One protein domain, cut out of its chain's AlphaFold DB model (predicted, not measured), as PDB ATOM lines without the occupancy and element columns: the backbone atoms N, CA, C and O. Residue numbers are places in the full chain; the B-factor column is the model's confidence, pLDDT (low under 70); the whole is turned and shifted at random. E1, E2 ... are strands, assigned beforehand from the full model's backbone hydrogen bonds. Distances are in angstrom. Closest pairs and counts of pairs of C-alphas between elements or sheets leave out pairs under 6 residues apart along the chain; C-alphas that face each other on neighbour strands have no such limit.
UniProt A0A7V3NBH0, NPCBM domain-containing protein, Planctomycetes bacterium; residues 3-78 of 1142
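This is residues 3 to 78 of the 1142 residues of the protein "NPCBM domain-containing protein" of Planctomycetes bacterium (UniProt A0A7V3NBH0). A long, narrow sheet of E2, E1 and E8 makes one side of this domain, and a short pair of strands, E3 and E7, makes the side across from it, with links of the chain closing the frame between them. E6 runs from near the start of E1 towards the E3 and E7 side, with residues 33 to 34 of a long unnamed stretch paired beside it, and the small hairpin of E4 and E5 sits at the end of the large sheet where E1 begins. The 76 printed residues hold eight named strands, E1 to E8 in chain order, and no named helix; the class is all strand, though named strands hold 33 residues, under half. The large sheet has the order E2, E1, E8, and its neighbours are antiparallel, as are those of the two smaller sheets. The whole is compact, with a radius of gyration of the C-alphas of 12.7 A and spans of 37 by 28 by 16 A.

Find C-alpha 3 at (30.366, -38.835, -5.673); from there E1, residues 3 to 9, runs 18.9 A to C-alpha 9 at (14.551, -46.007, -13.018). Beside it look for E2, residues 14 to 16, and for E8, residues 70 to 77, which runs 19.6 A to C-alpha 77 at (32.061, -43.593, -1.905). Elsewhere find three-residue strands: E3 at 24 to 26, E7 at 61 to 63, E4 at 43 to 45, E5 at 48 to 50 and E6 at 53 to 55.

Begin at E1, the inner strand. It is antiparallel to E8 at 171 degrees, with N 6 and O 74 at 2.8 A and N 74 and O 6 at 2.9 A, within hydrogen-bond range. E1 and E2 form a hairpin at 144 degrees, with N 7 and O 15 at 2.8 A. At the beginning of E1, the closest C-alphas to E6 are those of Gly 3 and Gly 53, 4.3 A apart, and to E5 those of Gly 3 and Phe 50, 5.4 A apart. E4 and E5 are a hairpin at 149 degrees, with N 50 and O 43 at 2.9 A. E5 runs on into E6 at 99 degrees across a break of 2 residues. E6 pairs with no named strand. Look across to E3 and E7, antiparallel at 171 degrees, with N 26 and O 61 at 2.8 A; E1 is apart from both.

The C-alphas farthest apart are those of Asp 11 and Trp 29, 37.4 A, while those of Gly 3 and Gly 78 are 8.3 A apart. The printed part has no cut. The link from E3 to E4, residues 27 to 42, is long. The mean pLDDT of the printed part is 89.2, and no printed residue is under 70.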
ATOM      1  N   GLY A   3      30.157 -39.456  -4.358       93.88
ATOM      2  CA  GLY A   3      30.366 -38.835  -5.673       93.88
ATOM      3  C   GLY A   3      29.666 -39.605  -6.796       93.88
ATOM      4  O   GLY A   3      29.508 -40.819  -6.700       93.88
ATOM      5  N   ASP A   4      29.225 -38.909  -7.842       94.94
ATOM      6  CA  ASP A   4      28.360 -39.399  -8.927       94.94
ATOM      7  C   ASP A   4      27.196 -40.271  -8.410       94.94
ATOM      8  O   ASP A   4      26.857 -41.296  -9.002       94.94
ATOM      9  N   ALA A   5      26.618 -39.897  -7.262       93.75
ATOM     10  CA  ALA A   5      25.543 -40.649  -6.627       93.75
ATOM     11  C   ALA A   5      24.241 -40.452  -7.412       93.75
ATOM     12  O   ALA A   5      23.679 -39.357  -7.400       93.75
ATOM     13  N   LYS A   6      23.764 -41.497  -8.089       94.75
ATOM     14  CA  LYS A   6      22.579 -41.458  -8.956       94.75
ATOM     15  C   LYS A   6      21.651 -42.644  -8.735       94.75
ATOM     16  O   LYS A   6      22.082 -43.755  -8.422       94.75
ATOM     17  N   LEU A   7      20.369 -42.393  -8.956       94.00
ATOM     18  CA  LEU A   7      19.301 -43.381  -8.983       94.00
ATOM     19  C   LEU A   7      18.864 -43.604 -10.428       94.00
ATOM     20  O   LEU A   7      18.865 -42.672 -11.229       94.00
ATOM     21  N   ILE A   8      18.518 -44.843 -10.755       94.81
ATOM     22  CA  ILE A   8      18.198 -45.286 -12.110       94.81
ATOM     23  C   ILE A   8      16.834 -45.978 -12.075       94.81
ATOM     24  O   ILE A   8      16.636 -46.933 -11.316       94.81
ATOM     25  N   ALA A   9      15.894 -45.460 -12.862       92.50
ATOM     26  CA  ALA A   9      14.551 -46.007 -13.018       92.50
ATOM     27  C   ALA A   9      14.526 -47.175 -14.015       92.50
ATOM     28  O   ALA A   9      15.483 -47.399 -14.758       92.50
ATOM     29  N   LYS A  10      13.407 -47.909 -14.045       86.06
ATOM     30  CA  LYS A  10      13.217 -49.097 -14.905       86.06
ATOM     31  C   LYS A  10      13.333 -48.810 -16.403       86.06
ATOM     32  O   LYS A  10      13.666 -49.698 -17.181       86.06
ATOM     33  N   ASP A  11      13.031 -47.585 -16.819       89.31
ATOM     34  CA  ASP A  11      13.151 -47.132 -18.208       89.31
ATOM     35  C   ASP A  11      14.572 -46.647 -18.563       89.31
ATOM     36  O   ASP A  11      14.822 -46.213 -19.687       89.31
ATOM     37  N   GLY A  12      15.512 -46.739 -17.615       89.38
ATOM     38  CA  GLY A  12      16.899 -46.313 -17.765       89.38
ATOM     39  C   GLY A  12      17.139 -44.826 -17.498       89.38
ATOM     40  O   GLY A  12      18.291 -44.392 -17.568       89.38
ATOM     41  N   THR A  13      16.104 -44.042 -17.171       93.56
ATOM     42  CA  THR A  13      16.282 -42.636 -16.783       93.56
ATOM     43  C   THR A  13      17.036 -42.526 -15.461       93.56
ATOM     44  O   THR A  13      16.908 -43.369 -14.569       93.56
ATOM     45  N   THR A  14      17.872 -41.493 -15.337       94.38
ATOM     46  CA  THR A  14      18.739 -41.298 -14.172       94.38
ATOM     47  C   THR A  14      18.485 -39.953 -13.510       94.38
ATOM     48  O   THR A  14      18.384 -38.949 -14.213       94.38
ATOM     49  N   ILE A  15      18.471 -39.921 -12.178       95.12
ATOM     50  CA  ILE A  15      18.439 -38.689 -11.380       95.12
ATOM     51  C   ILE A  15      19.610 -38.674 -10.397       95.12
ATOM     52  O   ILE A  15      19.962 -39.717  -9.833       95.12
ATOM     53  N   TRP A  16      20.232 -37.516 -10.186       95.56
ATOM     54  CA  TRP A  16      21.273 -37.389  -9.172       95.56
ATOM     55  C   TRP A  16      20.650 -37.334  -7.781       95.56
ATOM     56  O   TRP A  16      19.604 -36.731  -7.558       95.56
ATOM     57  N   LEU A  17      21.322 -37.941  -6.808       91.81
ATOM     58  CA  LEU A  17      20.866 -37.964  -5.421       91.81
ATOM     59  C   LEU A  17      20.796 -36.549  -4.812       91.81
ATOM     60  O   LEU A  17      20.002 -36.305  -3.908       91.81
ATOM     61  N   GLY A  18      21.614 -35.618  -5.318       90.56
ATOM     62  CA  GLY A  18      21.584 -34.201  -4.950       90.56
ATOM     63  C   GLY A  18      20.365 -33.431  -5.472       90.56
ATOM     64  O   GLY A  18      20.000 -32.424  -4.871       90.56
ATOM     65  N   ASP A  19      19.712 -33.924  -6.531       92.44
ATOM     66  CA  ASP A  19      18.510 -33.306  -7.112       92.44
ATOM     67  C   ASP A  19      17.232 -33.712  -6.363       92.44
ATOM     68  O   ASP A  19      16.191 -33.061  -6.477       92.44
ATOM     69  N   LEU A  20      17.297 -34.793  -5.580       88.88
ATOM     70  CA  LEU A  20      16.209 -35.209  -4.708       88.88
ATOM     71  C   LEU A  20      16.254 -34.462  -3.379       88.88
ATOM     72  O   LEU A  20      17.311 -34.202  -2.805       88.88
ATOM     73  N   ARG A  21      15.068 -34.200  -2.828       86.44
ATOM     74  CA  ARG A  21      14.934 -33.682  -1.469       86.44
ATOM     75  C   ARG A  21      14.932 -34.851  -0.472       86.44
ATOM     76  O   ARG A  21      14.030 -35.685  -0.547       86.44
ATOM     77  N   PRO A  22      15.887 -34.924   0.472       86.31
ATOM     78  CA  PRO A  22      15.850 -35.935   1.522       86.31
ATOM     79  C   PRO A  22      14.620 -35.758   2.425       86.31
ATOM     80  O   PRO A  22      14.233 -34.629   2.733       86.31
ATOM     81  N   VAL A  23      14.053 -36.869   2.901       80.94
ATOM     82  CA  VAL A  23      12.980 -36.885   3.913       80.94
ATOM     83  C   VAL A  23      13.517 -36.794   5.338       80.94
ATOM     84  O   VAL A  23      12.817 -36.327   6.230       80.94
ATOM     85  N   ALA A  24      14.772 -37.193   5.562       71.19
ATOM     86  CA  ALA A  24      15.453 -37.002   6.837       71.19
ATOM     87  C   ALA A  24      16.949 -36.752   6.626       71.19
ATOM     88  O   ALA A  24      17.586 -37.395   5.792       71.19
ATOM     89  N   ILE A  25      17.510 -35.821   7.399       84.00
ATOM     90  CA  ILE A  25      18.938 -35.492   7.389       84.00
ATOM     91  C   ILE A  25      19.398 -35.372   8.842       84.00
ATOM     92  O   ILE A  25      18.936 -34.496   9.569       84.00
ATOM     93  N   ARG A  26      20.341 -36.217   9.255       81.50
ATOM     94  CA  ARG A  26      21.150 -36.024  10.460       81.50
ATOM     95  C   ARG A  26      22.587 -35.875  10.014       81.50
ATOM     96  O   ARG A  26      23.107 -36.760   9.350       81.50
ATOM     97  N   VAL A  27      23.250 -34.795  10.397       83.44
ATOM     98  CA  VAL A  27      24.687 -34.665  10.166       83.44
ATOM     99  C   VAL A  27      25.415 -34.524  11.488       83.44
ATOM    100  O   VAL A  27      25.023 -33.712  12.319       83.44
ATOM    101  N   GLY A  28      26.462 -35.323  11.700       74.62
ATOM    102  CA  GLY A  28      27.229 -35.287  12.949       74.62
ATOM    103  C   GLY A  28      27.911 -33.935  13.179       74.62
ATOM    104  O   GLY A  28      28.140 -33.532  14.315       74.62
ATOM    105  N   TRP A  29      28.202 -33.206  12.099       78.44
ATOM    106  CA  TRP A  29      28.694 -31.833  12.137       78.44
ATOM    107  C   TRP A  29      28.445 -31.136  10.790       78.44
ATOM    108  O   TRP A  29      28.612 -31.746   9.731       78.44
ATOM    109  N   GLY A  30      28.079 -29.852  10.819       85.81
ATOM    110  CA  GLY A  30      27.823 -29.044   9.621       85.81
ATOM    111  C   GLY A  30      26.415 -29.231   9.046       85.81
ATOM    112  O   GLY A  30      25.440 -29.267   9.787       85.81
ATOM    113  N   GLN A  31      26.313 -29.315   7.720       89.75
ATOM    114  CA  GLN A  31      25.066 -29.527   6.974       89.75
ATOM    115  C   GLN A  31      25.309 -30.494   5.807       89.75
ATOM    116  O   GLN A  31      26.460 -30.732   5.431       89.75
ATOM    117  N   LEU A  32      24.237 -31.038   5.224       92.75
ATOM    118  CA  LEU A  32      24.316 -31.722   3.933       92.75
ATOM    119  C   LEU A  32      24.725 -30.706   2.862       92.75
ATOM    120  O   LEU A  32      24.077 -29.672   2.705       92.75
ATOM    121  N   LEU A  33      25.795 -30.996   2.128       94.19
ATOM    122  CA  LEU A  33      26.243 -30.187   0.996       94.19
ATOM    123  C   LEU A  33      26.098 -30.996  -0.289       94.19
ATOM    124  O   LEU A  33      26.381 -32.193  -0.305       94.19
ATOM    125  N   VAL A  34      25.670 -30.330  -1.355       94.50
ATOM    126  CA  VAL A  34      25.489 -30.915  -2.688       94.50
ATOM    127  C   VAL A  34      26.568 -30.353  -3.608       94.50
ATOM    128  O   VAL A  34      26.838 -29.150  -3.572       94.50
ATOM    129  N   ASP A  35      27.226 -31.237  -4.356       94.94
ATOM    130  CA  ASP A  35      28.248 -30.964  -5.382       94.94
ATOM    131  C   ASP A  35      29.505 -30.218  -4.897       94.94
ATOM    132  O   ASP A  35      30.381 -29.836  -5.675       94.94
ATOM    133  N   LYS A  36      29.646 -30.052  -3.579       94.31
ATOM    134  CA  LYS A  36      30.771 -29.356  -2.950       94.31
ATOM    135  C   LYS A  36      31.089 -29.883  -1.559       94.31
ATOM    136  O   LYS A  36      30.223 -30.415  -0.864       94.31
ATOM    137  N   ASN A  37      32.335 -29.703  -1.136       91.38
ATOM    138  CA  ASN A  37      32.776 -30.016   0.217       91.38
ATOM    139  C   ASN A  37      32.610 -28.826   1.184       91.38
ATOM    140  O   ASN A  37      32.176 -27.735   0.808       91.38
ATOM    141  N   TRP A  38      32.991 -29.031   2.448       87.75
ATOM    142  CA  TRP A  38      32.917 -28.027   3.520       87.75
ATOM    143  C   TRP A  38      33.778 -26.769   3.295       87.75
ATOM    144  O   TRP A  38      33.546 -25.760   3.953       87.75
ATOM    145  N   GLN A  39      34.738 -26.807   2.364       89.88
ATOM    146  CA  GLN A  39      35.548 -25.655   1.936       89.88
ATOM    147  C   GLN A  39      34.983 -24.978   0.680       89.88
ATOM    148  O   GLN A  39      35.607 -24.068   0.141       89.88
ATOM    149  N   ASN A  40      33.795 -25.396   0.224       90.31
ATOM    150  CA  ASN A  40      33.164 -24.934  -1.010       90.31
ATOM    151  C   ASN A  40      33.991 -25.274  -2.275       90.31
ATOM    152  O   ASN A  40      33.893 -24.579  -3.283       90.31
ATOM    153  N   GLU A  41      34.786 -26.349  -2.219       90.81
ATOM    154  CA  GLU A  41      35.530 -26.921  -3.348       90.81
ATOM    155  C   GLU A  41      34.803 -28.148  -3.942       90.81
ATOM    156  O   GLU A  41      33.993 -28.770  -3.245       90.81
ATOM    157  N   PRO A  42      35.097 -28.550  -5.198       91.75
ATOM    158  CA  PRO A  42      34.519 -29.751  -5.806       91.75
ATOM    159  C   PRO A  42      34.798 -31.036  -5.012       91.75
ATOM    160  O   PRO A  42      35.864 -31.194  -4.409       91.75
ATOM    161  N   LEU A  43      33.868 -31.993  -5.071       93.31
ATOM    162  CA  LEU A  43      33.976 -33.281  -4.381       93.31
ATOM    163  C   LEU A  43      35.138 -34.127  -4.924       93.31
ATOM    164  O   LEU A  43      35.327 -34.252  -6.137       93.31
ATOM    165  N   ARG A  44      35.926 -34.738  -4.027       93.94
ATOM    166  CA  ARG A  44      37.116 -35.529  -4.389       93.94
ATOM    167  C   ARG A  44      37.308 -36.761  -3.509       93.94
ATOM    168  O   ARG A  44      37.440 -36.621  -2.297       93.94
ATOM    169  N   ILE A  45      37.442 -37.937  -4.128       91.00
ATOM    170  CA  ILE A  45      37.852 -39.194  -3.471       91.00
ATOM    171  C   ILE A  45      39.180 -39.628  -4.093       91.00
ATOM    172  O   ILE A  45      39.257 -39.914  -5.291       91.00
ATOM    173  N   GLY A  46      40.245 -39.659  -3.289       87.50
ATOM    174  CA  GLY A  46      41.602 -39.873  -3.798       87.50
ATOM    175  C   GLY A  46      41.989 -38.809  -4.836       87.50
ATOM    176  O   GLY A  46      41.900 -37.608  -4.579       87.50
ATOM    177  N   THR A  47      42.415 -39.235  -6.026       89.75
ATOM    178  CA  THR A  47      42.755 -38.330  -7.141       89.75
ATOM    179  C   THR A  47      41.561 -37.977  -8.033       89.75
ATOM    180  O   THR A  47      41.668 -37.048  -8.836       89.75
ATOM    181  N   ARG A  48      40.422 -38.667  -7.892       93.00
ATOM    182  CA  ARG A  48      39.240 -38.473  -8.741       93.00
ATOM    183  C   ARG A  48      38.386 -37.309  -8.239       93.00
ATOM    184  O   ARG A  48      38.124 -37.201  -7.041       93.00
ATOM    185  N   LYS A  49      37.958 -36.451  -9.170       94.50
ATOM    186  CA  LYS A  49      36.996 -35.364  -8.941       94.50
ATOM    187  C   LYS A  49      35.602 -35.808  -9.383       94.50
ATOM    188  O   LYS A  49      35.498 -36.578 -10.336       94.50
ATOM    189  N   PHE A  50      34.578 -35.307  -8.706       94.31
ATOM    190  CA  PHE A  50      33.173 -35.566  -9.010       94.31
ATOM    191  C   PHE A  50      32.448 -34.238  -9.194       94.31
ATOM    192  O   PHE A  50      32.644 -33.319  -8.395       94.31
ATOM    193  N   GLU A  51      31.650 -34.148 -10.255       92.00
ATOM    194  CA  GLU A  51      30.808 -32.977 -10.534       92.00
ATOM    195  C   GLU A  51      29.494 -33.045  -9.760       92.00
ATOM    196  O   GLU A  51      29.016 -32.016  -9.300       92.00
ATOM    197  N   HIS A  52      28.972 -34.258  -9.548       93.56
ATOM    198  CA  HIS A  52      27.727 -34.492  -8.829       93.56
ATOM    199  C   HIS A  52      27.952 -35.327  -7.570       93.56
ATOM    200  O   HIS A  52      28.780 -36.241  -7.557       93.56
ATOM    201  N   GLY A  53      27.218 -35.053  -6.496       93.94
ATOM    202  CA  GLY A  53      27.259 -35.870  -5.288       93.94
ATOM    203  C   GLY A  53      26.823 -35.152  -4.019       93.94
ATOM    204  O   GLY A  53      26.416 -33.995  -4.025       93.94
ATOM    205  N   ILE A  54      26.945 -35.852  -2.893       95.25
ATOM    206  CA  ILE A  54      26.635 -35.305  -1.574       95.25
ATOM    207  C   ILE A  54      27.802 -35.446  -0.597       95.25
ATOM    208  O   ILE A  54      28.549 -36.435  -0.575       95.25
ATOM    209  N   TRP A  55      27.929 -34.453   0.273       93.31
ATOM    210  CA  TRP A  55      28.923 -34.394   1.328       93.31
ATOM    211  C   TRP A  55      28.258 -34.217   2.689       93.31
ATOM    212  O   TRP A  55      27.404 -33.355   2.881       93.31
ATOM    213  N   VAL A  56      28.692 -35.041   3.641       91.56
ATOM    214  CA  VAL A  56      28.313 -35.000   5.055       91.56
ATOM    215  C   VAL A  56      29.527 -35.373   5.904       91.56
ATOM    216  O   VAL A  56      30.411 -36.103   5.438       91.56
ATOM    217  N   HIS A  57      29.560 -34.896   7.147       87.81
ATOM    218  CA  HIS A  57      30.572 -35.294   8.128       87.81
ATOM    219  C   HIS A  57      30.339 -36.737   8.635       87.81
ATOM    220  O   HIS A  57      29.291 -37.327   8.381       87.81
ATOM    221  N   ALA A  58      31.300 -37.334   9.350       77.62
ATOM    222  CA  ALA A  58      31.083 -38.600  10.068       77.62
ATOM    223  C   ALA A  58      29.980 -38.474  11.146       77.62
ATOM    224  O   ALA A  58      29.732 -37.374  11.643       77.62
ATOM    225  N   ASP A  59      29.342 -39.613  11.454       79.38
ATOM    226  CA  ASP A  59      28.098 -39.801  12.230       79.38
ATOM    227  C   ASP A  59      26.836 -39.136  11.645       79.38
ATOM    228  O   ASP A  59      26.017 -38.551  12.360       79.38
ATOM    229  N   SER A  60      26.648 -39.283  10.330       83.38
ATOM    230  CA  SER A  60      25.527 -38.699   9.581       83.38
ATOM    231  C   SER A  60      24.636 -39.742   8.895       83.38
ATOM    232  O   SER A  60      25.149 -40.725   8.367       83.38
ATOM    233  N   ASP A  61      23.334 -39.453   8.822       84.31
ATOM    234  CA  ASP A  61      22.289 -40.222   8.139       84.31
ATOM    235  C   ASP A  61      21.557 -39.311   7.132       84.31
ATOM    236  O   ASP A  61      21.167 -38.194   7.472       84.31
ATOM    237  N   VAL A  62      21.346 -39.770   5.896       86.62
ATOM    238  CA  VAL A  62      20.557 -39.047   4.879       86.62
ATOM    239  C   VAL A  62      19.577 -40.026   4.240       86.62
ATOM    240  O   VAL A  62      19.995 -41.038   3.681       86.62
ATOM    241  N   CYS A  63      18.281 -39.735   4.334       83.81
ATOM    242  CA  CYS A  63      17.202 -40.617   3.890       83.81
ATOM    243  C   CYS A  63      16.404 -39.963   2.764       83.81
ATOM    244  O   CYS A  63      16.051 -38.789   2.861       83.81
ATOM    245  N   TYR A  64      16.059 -40.736   1.737       86.31
ATOM    246  CA  TYR A  64      15.285 -40.287   0.580       86.31
ATOM    247  C   TYR A  64      14.037 -41.156   0.424       86.31
ATOM    248  O   TYR A  64      14.131 -42.378   0.545       86.31
ATOM    249  N   ALA A  65      12.891 -40.536   0.139       81.38
ATOM    250  CA  ALA A  65      11.722 -41.256  -0.357       81.38
ATOM    251  C   ALA A  65      11.926 -41.536  -1.848       81.38
ATOM    252  O   ALA A  65      12.248 -40.629  -2.616       81.38
ATOM    253  N   LEU A  66      11.822 -42.808  -2.231       84.38
ATOM    254  CA  LEU A  66      12.073 -43.270  -3.600       84.38
ATOM    255  C   LEU A  66      10.789 -43.679  -4.332       84.38
ATOM    256  O   LEU A  66      10.834 -43.901  -5.541       84.38
ATOM    257  N   ASP A  67       9.679 -43.823  -3.601       77.00
ATOM    258  CA  ASP A  67       8.323 -44.120  -4.089       77.00
ATOM    259  C   ASP A  67       8.228 -45.307  -5.067       77.00
ATOM    260  O   ASP A  67       7.358 -45.367  -5.930       77.00
ATOM    261  N   GLY A  68       9.157 -46.264  -4.961       79.75
ATOM    262  CA  GLY A  68       9.238 -47.428  -5.850       79.75
ATOM    263  C   GLY A  68       9.658 -47.120  -7.297       79.75
ATOM    264  O   GLY A  68       9.616 -48.016  -8.141       79.75
ATOM    265  N   ASN A  69      10.081 -45.887  -7.595       81.62
ATOM    266  CA  ASN A  69      10.365 -45.421  -8.958       81.62
ATOM    267  C   ASN A  69      11.726 -45.880  -9.506       81.62
ATOM    268  O   ASN A  69      11.938 -45.886 -10.719       81.62
ATOM    269  N   TYR A  70      12.653 -46.270  -8.631       88.00
ATOM    270  CA  TYR A  70      14.039 -46.573  -8.988       88.00
ATOM    271  C   TYR A  70      14.385 -48.025  -8.664       88.00
ATOM    272  O   TYR A  70      14.022 -48.534  -7.607       88.00
ATOM    273  N   GLU A  71      15.110 -48.692  -9.560       89.62
ATOM    274  CA  GLU A  71      15.521 -50.093  -9.386       89.62
ATOM    275  C   GLU A  71      17.015 -50.249  -9.091       89.62
ATOM    276  O   GLU A  71      17.460 -51.314  -8.661       89.62
ATOM    277  N   ARG A  72      17.809 -49.193  -9.306       90.81
ATOM    278  CA  ARG A  72      19.258 -49.245  -9.118       90.81
ATOM    279  C   ARG A  72      19.810 -47.928  -8.577       90.81
ATOM    280  O   ARG A  72      19.424 -46.851  -9.017       90.81
ATOM    281  N   PHE A  73      20.749 -48.037  -7.640       92.31
ATOM    282  CA  PHE A  73      21.529 -46.929  -7.090       92.31
ATOM    283  C   PHE A  73      23.012 -47.155  -7.396       92.31
ATOM    284  O   PHE A  73      23.538 -48.238  -7.140       92.31
ATOM    285  N   GLU A  74      23.686 -46.144  -7.937       94.69
ATOM    286  CA  GLU A  74      25.114 -46.180  -8.265       94.69
ATOM    287  C   GLU A  74      25.812 -44.963  -7.649       94.69
ATOM    288  O   GLU A  74      25.317 -43.847  -7.772       94.69
ATOM    289  N   ALA A  75      26.959 -45.161  -6.994       95.12
ATOM    290  CA  ALA A  75      27.757 -44.073  -6.426       95.12
ATOM    291  C   ALA A  75      29.227 -44.475  -6.231       95.12
ATOM    292  O   ALA A  75      29.548 -45.644  -6.011       95.12
ATOM    293  N   TRP A  76      30.112 -43.479  -6.219       93.81
ATOM    294  CA  TRP A  76      31.464 -43.565  -5.673       93.81
ATOM    295  C   TRP A  76      31.461 -43.114  -4.221       93.81
ATOM    296  O   TRP A  76      30.872 -42.091  -3.883       93.81
ATOM    297  N   VAL A  77      32.141 -43.848  -3.345       91.81
ATOM    298  CA  VAL A  77      32.061 -43.593  -1.905       91.81
ATOM    299  C   VAL A  77      33.445 -43.573  -1.287       91.81
ATOM    300  O   VAL A  77      34.288 -44.416  -1.589       91.81
ATOM    301  N   GLY A  78      33.690 -42.592  -0.425       89.06
ATOM    302  CA  GLY A  78      34.978 -42.455   0.232       89.06
ATOM    303  C   GLY A  78      35.074 -41.241   1.141       89.06
ATOM    304  O   GLY A  78      34.122 -40.471   1.316       89.06
TER     305      GLY A  78